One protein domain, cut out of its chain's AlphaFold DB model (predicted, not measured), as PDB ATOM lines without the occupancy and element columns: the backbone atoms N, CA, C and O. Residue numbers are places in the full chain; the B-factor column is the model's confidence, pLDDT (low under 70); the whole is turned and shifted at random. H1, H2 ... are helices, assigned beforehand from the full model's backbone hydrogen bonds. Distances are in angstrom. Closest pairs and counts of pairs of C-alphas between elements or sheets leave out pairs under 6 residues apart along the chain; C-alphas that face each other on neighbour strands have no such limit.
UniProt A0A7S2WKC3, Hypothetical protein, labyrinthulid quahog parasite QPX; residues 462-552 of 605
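Overview. This is residues 462 to 552 of the 605 residues of the protein "Hypothetical protein" of labyrinthulid quahog parasite QPX (UniProt A0A7S2WKC3). Four helices, H1 to H4, stand at the corners of a rough square and run alternately one way and back, a roughly formed bundle with H3 slanted to H2. H5 lies outside the square beyond H3 and H4, on the far side from H1 and H2. The printed part has 91 residues, with five named helices in the order H1 to H5 and no named strand, class all helix. It is compact, radius of gyration of the C-alphas 12.5 A, and spans 32 by 28 by 20 A.

Arrangement. Start at the longest helix, H2, residues 480 to 495. With residues 481 to 482 alone it touches H4, residues 520 to 534, the same way at a shallow tilt of 27 degrees; the closest C-alphas, Glu 482 and Val 522, are 5.5 A apart. With residues 485 to 488 alone H2 only just touches H3, residues 501 to 510, with 3 pairs of C-alphas within 8 A, the closest Ala 488 and Val 507 at 7.1 A; the tilt is steep, 48 degrees, opposite ways. H1, residues 462 to 472, touches H4 at Trp 463 and Val 533, their closest C-alphas, 6.4 A apart. H5, residues 538 to 547, is near H4. Every O i to N i+4 pair is within hydrogen-bond range in H1, H2, H3 and H5; in H4 10 of 11 are.

Along the chain. Find C-alpha 480 at (151.009, 283.005, 161.310); H2 runs 22.5 A from there to C-alpha 495. H4 measures 19.9 A, H1 15.6 A, H3 14.3 A. H5 ends at C-alpha 547 (145.942, 278.402, 137.141), 14.1 A from its first.

Size, cuts and confidence. The C-alphas of Asn 475 and Gly 547 are farthest apart, 34.9 A. The printed part has no cut and no long link. Residues 472 to 477 stand free. Look for pLDDT under 70 at residues 462 to 467 and 470 to 476.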
ATOM      1  N   VAL A 462     162.021 261.853 157.863       69.06
ATOM      2  CA  VAL A 462     163.329 262.473 157.556       69.06
ATOM      3  C   VAL A 462     163.174 263.854 156.909       69.06
ATOM      4  O   VAL A 462     163.975 264.760 157.141       69.06
ATOM      5  N   TRP A 463     162.127 264.059 156.110       67.00
ATOM      6  CA  TRP A 463     161.902 265.337 155.438       67.00
ATOM      7  C   TRP A 463     161.381 266.423 156.391       67.00
ATOM      8  O   TRP A 463     161.778 267.579 156.259       67.00
ATOM      9  N   PHE A 464     160.545 266.075 157.376       67.88
ATOM     10  CA  PHE A 464     160.003 267.042 158.337       67.88
ATOM     11  C   PHE A 464     161.052 267.488 159.354       67.88
ATOM     12  O   PHE A 464     161.132 268.670 159.679       67.88
ATOM     13  N   THR A 465     161.911 266.571 159.805       68.94
ATOM     14  CA  THR A 465     163.065 266.911 160.651       68.94
ATOM     15  C   THR A 465     164.067 267.788 159.900       68.94
ATOM     16  O   THR A 465     164.498 268.810 160.433       68.94
ATOM     17  N   THR A 466     164.360 267.474 158.631       67.81
ATOM     18  CA  THR A 466     165.197 268.319 157.757       67.81
ATOM     19  C   THR A 466     164.602 269.717 157.591       67.81
ATOM     20  O   THR A 466     165.317 270.717 157.645       67.81
ATOM     21  N   LEU A 467     163.284 269.799 157.420       69.12
ATOM     22  CA  LEU A 467     162.576 271.059 157.270       69.12
ATOM     23  C   LEU A 467     162.601 271.894 158.554       69.12
ATOM     24  O   LEU A 467     162.910 273.082 158.497       69.12
ATOM     25  N   LEU A 468     162.332 271.283 159.711       71.00
ATOM     26  CA  LEU A 468     162.393 271.965 161.003       71.00
ATOM     27  C   LEU A 468     163.799 272.479 161.308       71.00
ATOM     28  O   LEU A 468     163.934 273.596 161.798       71.00
ATOM     29  N   ASN A 469     164.837 271.702 160.998       71.12
ATOM     30  CA  ASN A 469     166.221 272.121 161.208       71.12
ATOM     31  C   ASN A 469     166.568 273.346 160.355       71.12
ATOM     32  O   ASN A 469     167.080 274.322 160.893       71.12
ATOM     33  N   LYS A 470     166.184 273.354 159.072       66.94
ATOM     34  CA  LYS A 470     166.390 274.516 158.193       66.94
ATOM     35  C   LYS A 470     165.544 275.736 158.586       66.94
ATOM     36  O   LYS A 470     165.947 276.860 158.323       66.94
ATOM     37  N   CYS A 471     164.390 275.541 159.230       64.06
ATOM     38  CA  CYS A 471     163.579 276.649 159.756       64.06
ATOM     39  C   CYS A 471     164.130 277.227 161.071       64.06
ATOM     40  O   CYS A 471     163.887 278.390 161.374       64.06
ATOM     41  N   LYS A 472     164.862 276.439 161.868       64.06
ATOM     42  CA  LYS A 472     165.461 276.890 163.139       64.06
ATOM     43  C   LYS A 472     166.685 277.787 162.957       64.06
ATOM     44  O   LYS A 472     167.072 278.455 163.906       64.06
ATOM     45  N   GLU A 473     167.273 277.828 161.762       61.72
ATOM     46  CA  GLU A 473     168.385 278.738 161.442       61.72
ATOM     47  C   GLU A 473     167.963 280.217 161.517       61.72
ATOM     48  O   GLU A 473     168.796 281.101 161.715       61.72
ATOM     49  N   THR A 474     166.662 280.506 161.425       60.81
ATOM     50  CA  THR A 474     166.117 281.845 161.653       60.81
ATOM     51  C   THR A 474     165.647 281.992 163.101       60.81
ATOM     52  O   THR A 474     164.621 281.436 163.478       60.81
ATOM     53  N   ASN A 475     166.349 282.801 163.901       60.75
ATOM     54  CA  ASN A 475     166.007 283.110 165.303       60.75
ATOM     55  C   ASN A 475     164.660 283.850 165.494       60.75
ATOM     56  O   ASN A 475     164.272 284.149 166.623       60.75
ATOM     57  N   ALA A 476     163.952 284.184 164.412       67.81
ATOM     58  CA  ALA A 476     162.660 284.855 164.470       67.81
ATOM     59  C   ALA A 476     161.518 283.837 164.664       67.81
ATOM     60  O   ALA A 476     161.533 282.774 164.039       67.81
ATOM     61  N   PRO A 477     160.497 284.148 165.485       71.81
ATOM     62  CA  PRO A 477     159.333 283.284 165.610       71.81
ATOM     63  C   PRO A 477     158.602 283.181 164.259       71.81
ATOM     64  O   PRO A 477     158.443 284.196 163.576       71.81
ATOM     65  N   PRO A 478     158.114 281.988 163.875       78.50
ATOM     66  CA  PRO A 478     157.434 281.804 162.600       78.50
ATOM     67  C   PRO A 478     156.172 282.671 162.526       78.50
ATOM     68  O   PRO A 478     155.416 282.808 163.501       78.50
ATOM     69  N   SER A 479     155.927 283.239 161.350       83.00
ATOM     70  CA  SER A 479     154.710 283.987 161.035       83.00
ATOM     71  C   SER A 479     153.460 283.107 161.159       83.00
ATOM     72  O   SER A 479     153.538 281.876 161.215       83.00
ATOM     73  N   LEU A 480     152.280 283.731 161.226       83.25
ATOM     74  CA  LEU A 480     151.009 283.005 161.310       83.25
ATOM     75  C   LEU A 480     150.819 282.064 160.104       83.25
ATOM     76  O   LEU A 480     150.477 280.898 160.296       83.25
ATOM     77  N   GLY A 481     151.113 282.544 158.889       83.88
ATOM     78  CA  GLY A 481     151.049 281.746 157.663       83.88
ATOM     79  C   GLY A 481     152.002 280.549 157.683       83.88
ATOM     80  O   GLY A 481     151.600 279.431 157.361       83.88
ATOM     81  N   GLU A 482     153.238 280.732 158.161       84.44
ATOM     82  CA  GLU A 482     154.188 279.623 158.333       84.44
ATOM     83  C   GLU A 482     153.686 278.598 159.347       84.44
ATOM     84  O   GLU A 482     153.751 277.398 159.093       84.44
ATOM     85  N   ARG A 483     153.133 279.046 160.480       84.31
ATOM     86  CA  ARG A 483     152.565 278.139 161.485       84.31
ATOM     87  C   ARG A 483     151.393 277.338 160.932       84.31
ATOM     88  O   ARG A 483     151.364 276.130 161.150       84.31
ATOM     89  N   LYS A 484     150.465 277.973 160.206       85.88
ATOM     90  CA  LYS A 484     149.336 277.291 159.547       85.88
ATOM     91  C   LYS A 484     149.835 276.226 158.571       85.88
ATOM     92  O   LYS A 484     149.403 275.077 158.629       85.88
ATOM     93  N   PHE A 485     150.798 276.589 157.729       88.50
ATOM     94  CA  PHE A 485     151.364 275.691 156.728       88.50
ATOM     95  C   PHE A 485     152.092 274.498 157.361       88.50
ATOM     96  O   PHE A 485     151.828 273.346 157.017       88.50
ATOM     97  N   LEU A 486     152.954 274.749 158.351       86.62
ATOM     98  CA  LEU A 486     153.667 273.701 159.086       86.62
ATOM     99  C   LEU A 486     152.719 272.800 159.878       86.62
ATOM    100  O   LEU A 486     152.943 271.592 159.947       86.62
ATOM    101  N   ALA A 487     151.658 273.362 160.463       85.75
ATOM    102  CA  ALA A 487     150.647 272.595 161.180       85.75
ATOM    103  C   ALA A 487     149.906 271.627 160.249       85.75
ATOM    104  O   ALA A 487     149.716 270.470 160.620       85.75
ATOM    105  N   ALA A 488     149.563 272.048 159.027       87.69
ATOM    106  CA  ALA A 488     148.940 271.161 158.050       87.69
ATOM    107  C   ALA A 488     149.857 270.005 157.638       87.69
ATOM    108  O   ALA A 488     149.429 268.853 157.671       87.69
ATOM    109  N   PHE A 489     151.138 270.257 157.348       86.44
ATOM    110  CA  PHE A 489     152.073 269.158 157.067       86.44
ATOM    111  C   PHE A 489     152.286 268.239 158.256       86.44
ATOM    112  O   PHE A 489     152.349 267.022 158.086       86.44
ATOM    113  N   ARG A 490     152.366 268.801 159.464       83.94
ATOM    114  CA  ARG A 490     152.437 268.007 160.686       83.94
ATOM    115  C   ARG A 490     151.230 267.079 160.780       83.94
ATOM    116  O   ARG A 490     151.409 265.904 161.076       83.94
ATOM    117  N   GLN A 491     150.030 267.574 160.487       85.00
ATOM    118  CA  GLN A 491     148.817 266.764 160.501       85.00
ATOM    119  C   GLN A 491     148.856 265.649 159.450       85.00
ATOM    120  O   GLN A 491     148.547 264.507 159.778       85.00
ATOM    121  N   LEU A 492     149.318 265.936 158.229       84.31
ATOM    122  CA  LEU A 492     149.479 264.921 157.181       84.31
ATOM    123  C   LEU A 492     150.426 263.789 157.607       84.31
ATOM    124  O   LEU A 492     150.111 262.617 157.411       84.31
ATOM    125  N   ILE A 493     151.543 264.126 158.259       80.94
ATOM    126  CA  ILE A 493     152.490 263.138 158.802       80.94
ATOM    127  C   ILE A 493     151.846 262.323 159.924       80.94
ATOM    128  O   ILE A 493     151.972 261.100 159.956       80.94
ATOM    129  N   LEU A 494     151.148 262.986 160.850       75.75
ATOM    130  CA  LEU A 494     150.468 262.328 161.968       75.75
ATOM    131  C   LEU A 494     149.421 261.321 161.481       75.75
ATOM    132  O   LEU A 494     149.266 260.263 162.089       75.75
ATOM    133  N   GLU A 495     148.734 261.633 160.385       78.56
ATOM    134  CA  GLU A 495     147.754 260.753 159.748       78.56
ATOM    135  C   GLU A 495     148.391 259.679 158.850       78.56
ATOM    136  O   GLU A 495     147.710 258.743 158.436       78.56
ATOM    137  N   GLY A 496     149.704 259.747 158.614       74.88
ATOM    138  CA  GLY A 496     150.454 258.757 157.841       74.88
ATOM    139  C   GLY A 496     150.363 258.943 156.326       74.88
ATOM    140  O   GLY A 496     150.681 258.014 155.585       74.88
ATOM    141  N   TYR A 497     149.949 260.119 155.849       79.75
ATOM    142  CA  TYR A 497     149.964 260.428 154.423       79.75
ATOM    143  C   TYR A 497     151.378 260.771 153.957       79.75
ATOM    144  O   TYR A 497     152.093 261.563 154.577       79.75
ATOM    145  N   MET A 498     151.776 260.195 152.823       79.00
ATOM    146  CA  MET A 498     152.994 260.607 152.133       79.00
ATOM    147  C   MET A 498     152.777 261.963 151.461       79.00
ATOM    148  O   MET A 498     151.731 262.205 150.860       79.00
ATOM    149  N   LEU A 499     153.778 262.838 151.538       83.88
ATOM    150  CA  LEU A 499     153.717 264.139 150.888       83.88
ATOM    151  C   LEU A 499     153.929 263.980 149.374       83.88
ATOM    152  O   LEU A 499     155.053 263.757 148.930       83.88
ATOM    153  N   THR A 500     152.853 264.091 148.593       88.44
ATOM    154  CA  THR A 500     152.899 264.115 147.120       88.44
ATOM    155  C   THR A 500     152.767 265.547 146.582       88.44
ATOM    156  O   THR A 500     152.317 266.434 147.318       88.44
ATOM    157  N   PRO A 501     153.142 265.815 145.315       90.81
ATOM    158  CA  PRO A 501     152.961 267.130 144.700       90.81
ATOM    159  C   PRO A 501     151.507 267.620 144.704       90.81
ATOM    160  O   PRO A 501     151.270 268.808 144.891       90.81
ATOM    161  N   GLU A 502     150.543 266.718 144.531       91.38
ATOM    162  CA  GLU A 502     149.110 267.026 144.523       91.38
ATOM    163  C   GLU A 502     148.644 267.431 145.923       91.38
ATOM    164  O   GLU A 502     148.062 268.495 146.101       91.38
ATOM    165  N   LEU A 503     149.009 266.648 146.942       90.38
ATOM    166  CA  LEU A 503     148.669 266.946 148.333       90.38
ATOM    167  C   LEU A 503     149.311 268.259 148.802       90.38
ATOM    168  O   LEU A 503     148.715 269.033 149.544       90.38
ATOM    169  N   PHE A 504     150.532 268.537 148.344       93.00
ATOM    170  CA  PHE A 504     151.204 269.809 148.580       93.00
ATOM    171  C   PHE A 504     150.446 270.991 147.964       93.00
ATOM    172  O   PHE A 504     150.273 272.017 148.619       93.00
ATOM    173  N   GLN A 505     149.977 270.842 146.725       93.94
ATOM    174  CA  GLN A 505     149.159 271.839 146.035       93.94
ATOM    175  C   GLN A 505     147.810 272.059 146.732       93.94
ATOM    176  O   GLN A 505     147.408 273.208 146.910       93.94
ATOM    177  N   ASP A 506     147.169 270.995 147.214       92.56
ATOM    178  CA  ASP A 506     145.927 271.081 147.989       92.56
ATOM    179  C   ASP A 506     146.136 271.841 149.305       92.56
ATOM    180  O   ASP A 506     145.334 272.705 149.660       92.56
ATOM    181  N   VAL A 507     147.242 271.588 150.015       92.12
ATOM    182  CA  VAL A 507     147.592 272.347 151.227       92.12
ATOM    183  C   VAL A 507     147.797 273.827 150.896       92.12
ATOM    184  O   VAL A 507     147.272 274.689 151.598       92.12
ATOM    185  N   LEU A 508     148.515 274.144 149.816       93.12
ATOM    186  CA  LEU A 508     148.709 275.531 149.376       93.12
ATOM    187  C   LEU A 508     147.385 276.233 149.056       93.12
ATOM    188  O   LEU A 508     147.242 277.418 149.352       93.12
ATOM    189  N   LEU A 509     146.439 275.516 148.451       94.00
ATOM    190  CA  LEU A 509     145.162 276.067 148.013       94.00
ATOM    191  C   LEU A 509     144.158 276.229 149.162       94.00
ATOM    192  O   LEU A 509     143.400 277.198 149.173       94.00
ATOM    193  N   HIS A 510     144.131 275.284 150.102       90.50
ATOM    194  CA  HIS A 510     143.066 275.178 151.103       90.50
ATOM    195  C   HIS A 510     143.475 275.580 152.522       90.50
ATOM    196  O   HIS A 510     142.598 275.872 153.331       90.50
ATOM    197  N   VAL A 511     144.771 275.585 152.848       89.62
ATOM    198  CA  VAL A 511     145.257 275.893 154.207       89.62
ATOM    199  C   VAL A 511     145.815 277.309 154.309       89.62
ATOM    200  O   VAL A 511     145.676 277.948 155.351       89.62
ATOM    201  N   ILE A 512     146.477 277.793 153.257       90.12
ATOM    202  CA  ILE A 512     147.120 279.109 153.268       90.12
ATOM    203  C   ILE A 512     146.192 280.146 152.642       90.12
ATOM    204  O   ILE A 512     145.737 279.990 151.509       90.12
ATOM    205  N   ASP A 513     145.978 281.243 153.366       90.81
ATOM    206  CA  ASP A 513     145.209 282.379 152.874       90.81
ATOM    207  C   ASP A 513     145.926 283.058 151.699       90.81
ATOM    208  O   ASP A 513     147.152 283.165 151.672       90.81
ATOM    209  N   ARG A 514     145.172 283.584 150.726       89.94
ATOM    210  CA  ARG A 514     145.737 284.226 149.517       89.94
ATOM    211  C   ARG A 514     146.748 285.338 149.820       89.94
ATOM    212  O   ARG A 514     147.691 285.525 149.056       89.94
ATOM    213  N   GLU A 515     146.565 286.050 150.927       90.38
ATOM    214  CA  GLU A 515     147.474 287.109 151.374       90.38
ATOM    215  C   GLU A 515     148.776 286.556 151.968       90.38
ATOM    216  O   GLU A 515     149.850 287.098 151.708       90.38
ATOM    217  N   ASP A 516     148.715 285.422 152.671       91.00
ATOM    218  CA  ASP A 516     149.889 284.770 153.262       91.00
ATOM    219  C   ASP A 516     150.842 284.228 152.184       91.00
ATOM    220  O   ASP A 516     152.056 284.174 152.394       91.00
ATOM    221  N   HIS A 517     150.332 283.918 150.985       89.75
ATOM    222  CA  HIS A 517     151.169 283.583 149.826       89.75
ATOM    223  C   HIS A 517     152.106 284.730 149.423       89.75
ATOM    224  O   HIS A 517     153.124 284.476 148.787       89.75
ATOM    225  N   LYS A 518     151.831 285.985 149.786       90.50
ATOM    226  CA  LYS A 518     152.725 287.116 149.481       90.50
ATOM    227  C   LYS A 518     153.903 287.210 150.457       90.50
ATOM    228  O   LYS A 518     154.888 287.887 150.162       90.50
ATOM    229  N   LEU A 519     153.831 286.535 151.607       89.31
ATOM    230  CA  LEU A 519     154.855 286.610 152.645       89.31
ATOM    231  C   LEU A 519     156.145 285.916 152.193       89.31
ATOM    232  O   LEU A 519     156.164 284.733 151.847       89.31
ATOM    233  N   ALA A 520     157.263 286.642 152.264       85.62
ATOM    234  CA  ALA A 520     158.565 286.149 151.815       85.62
ATOM    235  C   ALA A 520     159.032 284.894 152.569       85.62
ATOM    236  O   ALA A 520     159.696 284.036 151.989       85.62
ATOM    237  N   ASN A 521     158.707 284.774 153.858       84.81
ATOM    238  CA  ASN A 521     159.114 283.620 154.660       84.81
ATOM    239  C   ASN A 521     158.294 282.372 154.294       84.81
ATOM    240  O   ASN A 521     158.866 281.308 154.068       84.81
ATOM    241  N   VAL A 522     156.982 282.537 154.085       89.00
ATOM    242  CA  VAL A 522     156.101 281.481 153.563       89.00
ATOM    243  C   VAL A 522     156.597 281.010 152.194       89.00
ATOM    244  O   VAL A 522     156.794 279.816 151.993       89.00
ATOM    245  N   GLN A 523     156.914 281.924 151.273       90.06
ATOM    246  CA  GLN A 523     157.442 281.556 149.952       90.06
ATOM    247  C   GLN A 523     158.809 280.862 150.010       90.06
ATOM    248  O   GLN A 523     159.055 279.930 149.243       90.06
ATOM    249  N   ARG A 524     159.687 281.252 150.944       86.00
ATOM    250  CA  ARG A 524     160.950 280.541 151.200       86.00
ATOM    251  C   ARG A 524     160.703 279.109 151.668       86.00
ATOM    252  O   ARG A 524     161.313 278.186 151.130       86.00
ATOM    253  N   LEU A 525     159.783 278.916 152.609       86.94
ATOM    254  CA  LEU A 525     159.412 277.599 153.123       86.94
ATOM    255  C   LEU A 525     158.784 276.711 152.037       86.94
ATOM    256  O   LEU A 525     159.167 275.552 151.878       86.94
ATOM    257  N   ILE A 526     157.874 277.271 151.242       91.62
ATOM    258  CA  ILE A 526     157.261 276.604 150.089       91.62
ATOM    259  C   ILE A 526     158.332 276.180 149.079       91.62
ATOM    260  O   ILE A 526     158.346 275.028 148.644       91.62
ATOM    261  N   GLY A 527     159.256 277.082 148.734       89.38
ATOM    262  CA  GLY A 527     160.372 276.788 147.836       89.38
ATOM    263  C   GLY A 527     161.276 275.681 148.376       89.38
ATOM    264  O   GLY A 527     161.663 274.785 147.630       89.38
ATOM    265  N   LEU A 528     161.547 275.682 149.682       87.62
ATOM    266  CA  LEU A 528     162.364 274.668 150.345       87.62
ATOM    267  C   LEU A 528     161.730 273.275 150.257       87.62
ATOM    268  O   LEU A 528     162.445 272.322 149.941       87.62
ATOM    269  N   ILE A 529     160.420 273.154 150.500       88.56
ATOM    270  CA  ILE A 529     159.685 271.885 150.361       88.56
ATOM    271  C   ILE A 529     159.663 271.443 148.899       88.56
ATOM    272  O   ILE A 529     159.989 270.297 148.590       88.56
ATOM    273  N   ARG A 530     159.313 272.359 147.994       91.88
ATOM    274  CA  ARG A 530     159.239 272.088 146.559       91.88
ATOM    275  C   ARG A 530     160.559 271.542 146.022       91.88
ATOM    276  O   ARG A 530     160.551 270.508 145.361       91.88
ATOM    277  N   ASP A 531     161.659 272.234 146.307       88.12
ATOM    278  CA  ASP A 531     162.970 271.943 145.725       88.12
ATOM    279  C   ASP A 531     163.619 270.723 146.392       88.12
ATOM    280  O   ASP A 531     164.125 269.844 145.700       88.12
ATOM    281  N   ASN A 532     163.588 270.637 147.729       82.88
ATOM    282  CA  ASN A 532     164.349 269.612 148.453       82.88
ATOM    283  C   ASN A 532     163.563 268.331 148.739       82.88
ATOM    284  O   ASN A 532     164.174 267.272 148.857       82.88
ATOM    285  N   VAL A 533     162.242 268.420 148.914       84.19
ATOM    286  CA  VAL A 533     161.417 267.272 149.323       84.19
ATOM    287  C   VAL A 533     160.688 266.684 148.124       84.19
ATOM    288  O   VAL A 533     160.784 265.489 147.870       84.19
ATOM    289  N   LEU A 534     159.980 267.525 147.370       88.12
ATOM    290  CA  LEU A 534     159.126 267.076 146.268       88.12
ATOM    291  C   LEU A 534     159.847 266.995 144.923       88.12
ATOM    292  O   LEU A 534     159.366 266.305 144.027       88.12
ATOM    293  N   GLN A 535     160.958 267.723 144.766       89.06
ATOM    294  CA  GLN A 535     161.670 267.889 143.493       89.06
ATOM    295  C   GLN A 535     160.729 268.300 142.345       89.06
ATOM    296  O   GLN A 535     160.865 267.865 141.200       89.06
ATOM    297  N   MET A 536     159.728 269.130 142.654       91.75
ATOM    298  CA  MET A 536     158.726 269.554 141.679       91.75
ATOM    299  C   MET A 536     159.320 270.609 140.739       91.75
ATOM    300  O   MET A 536     159.897 271.599 141.186       91.75
ATOM    301  N   SER A 537     159.144 270.414 139.429       90.88
ATOM    302  CA  SER A 537     159.695 271.323 138.413       90.88
ATOM    303  C   SER A 537     159.136 272.748 138.523       90.88
ATOM    304  O   SER A 537     157.948 272.945 138.812       90.88
ATOM    305  N   LEU A 538     159.975 273.750 138.226       92.00
ATOM    306  CA  LEU A 538     159.591 275.165 138.282       92.00
ATOM    307  C   LEU A 538     158.409 275.469 137.353       92.00
ATOM    308  O   LEU A 538     157.463 276.146 137.755       92.00
ATOM    309  N   SER A 539     158.407 274.897 136.145       90.44
ATOM    310  CA  SER A 539     157.330 275.087 135.170       90.44
ATOM    311  C   SER A 539     155.990 274.515 135.644       90.44
ATOM    312  O   SER A 539     154.952 275.137 135.422       90.44
ATOM    313  N   GLN A 540     155.986 273.344 136.293       92.81
ATOM    314  CA  GLN A 540     154.763 272.746 136.841       92.81
ATOM    315  C   GLN A 540     154.204 273.605 137.975       92.81
ATOM    316  O   GLN A 540     153.009 273.897 137.993       92.81
ATOM    317  N   TYR A 541     155.073 274.060 138.876       94.88
ATOM    318  CA  TYR A 541     154.678 274.916 139.986       94.88
ATOM    319  C   TYR A 541     154.143 276.275 139.513       94.88
ATOM    320  O   TYR A 541     153.099 276.724 139.974       94.88
ATOM    321  N   HIS A 542     154.796 276.897 138.529       94.56
ATOM    322  CA  HIS A 542     154.330 278.147 137.929       94.56
ATOM    323  C   HIS A 542     152.955 278.002 137.262       94.56
ATOM    324  O   HIS A 542     152.080 278.842 137.472       94.56
ATOM    325  N   LYS A 543     152.723 276.912 136.514       94.81
ATOM    326  CA  LYS A 543     151.403 276.614 135.932       94.81
ATOM    327  C   LYS A 543     150.327 276.461 137.005       94.81
ATOM    328  O   LYS A 543     149.234 276.983 136.821       94.81
ATOM    329  N   PHE A 544     150.643 275.790 138.110       95.56
ATOM    330  CA  PHE A 544     149.727 275.639 139.240       95.56
ATOM    331  C   PHE A 544     149.364 276.990 139.874       95.56
ATOM    332  O   PHE A 544     148.178 277.286 140.025       95.56
ATOM    333  N   LEU A 545     150.357 277.829 140.194       94.75
ATOM    334  CA  LEU A 545     150.110 279.145 140.793       94.75
ATOM    335  C   LEU A 545     149.281 280.039 139.867       94.75
ATOM    336  O   LEU A 545     148.311 280.653 140.306       94.75
ATOM    337  N   LYS A 546     149.628 280.057 138.574       95.00
ATOM    338  CA  LYS A 546     148.908 280.822 137.555       95.00
ATOM    339  C   LYS A 546     147.474 280.322 137.371       95.00
ATOM    340  O   LYS A 546     146.563 281.134 137.296       95.00
ATOM    341  N   GLY A 547     147.266 279.006 137.323       95.31
ATOM    342  CA  GLY A 547     145.942 278.402 137.141       95.31
ATOM    343  C   GLY A 547     144.982 278.649 138.306       95.31
ATOM    344  O   GLY A 547     143.779 278.730 138.091       95.31
ATOM    345  N   ASN A 548     145.505 278.816 139.523       94.00
ATOM    346  CA  ASN A 548     144.707 279.030 140.734       94.00
ATOM    347  C   ASN A 548     144.660 280.496 141.199       94.00
ATOM    348  O   ASN A 548     144.158 280.774 142.288       94.00
ATOM    349  N   ASN A 549     145.161 281.438 140.390       93.56
ATOM    350  CA  ASN A 549     145.236 282.867 140.723       93.56
ATOM    351  C   ASN A 549     145.940 283.143 142.069       93.56
ATOM    352  O   ASN A 549     145.498 283.980 142.859       93.56
ATOM    353  N   LEU A 550     147.024 282.413 142.346       93.56
ATOM    354  CA  LEU A 550     147.860 282.601 143.532       93.56
ATOM    355  C   LEU A 550     149.022 283.557 143.236       93.56
ATOM    356  O   LEU A 550     149.403 283.763 142.083       93.56
ATOM    357  N   TYR A 551     149.605 284.144 144.288       93.25
ATOM    358  CA  TYR A 551     150.759 285.031 144.140       93.25
ATOM    359  C   TYR A 551     151.960 284.281 143.551       93.25
ATOM    360  O   TYR A 551     152.356 283.229 144.054       93.25
ATOM    361  N   ILE A 552     152.555 284.850 142.501       93.31
ATOM    362  CA  ILE A 552     153.747 284.316 141.839       93.31
ATOM    363  C   ILE A 552     154.957 285.142 142.298       93.31
ATOM    364  O   ILE A 552     155.046 286.324 141.956       93.31
TER     365      ILE A 552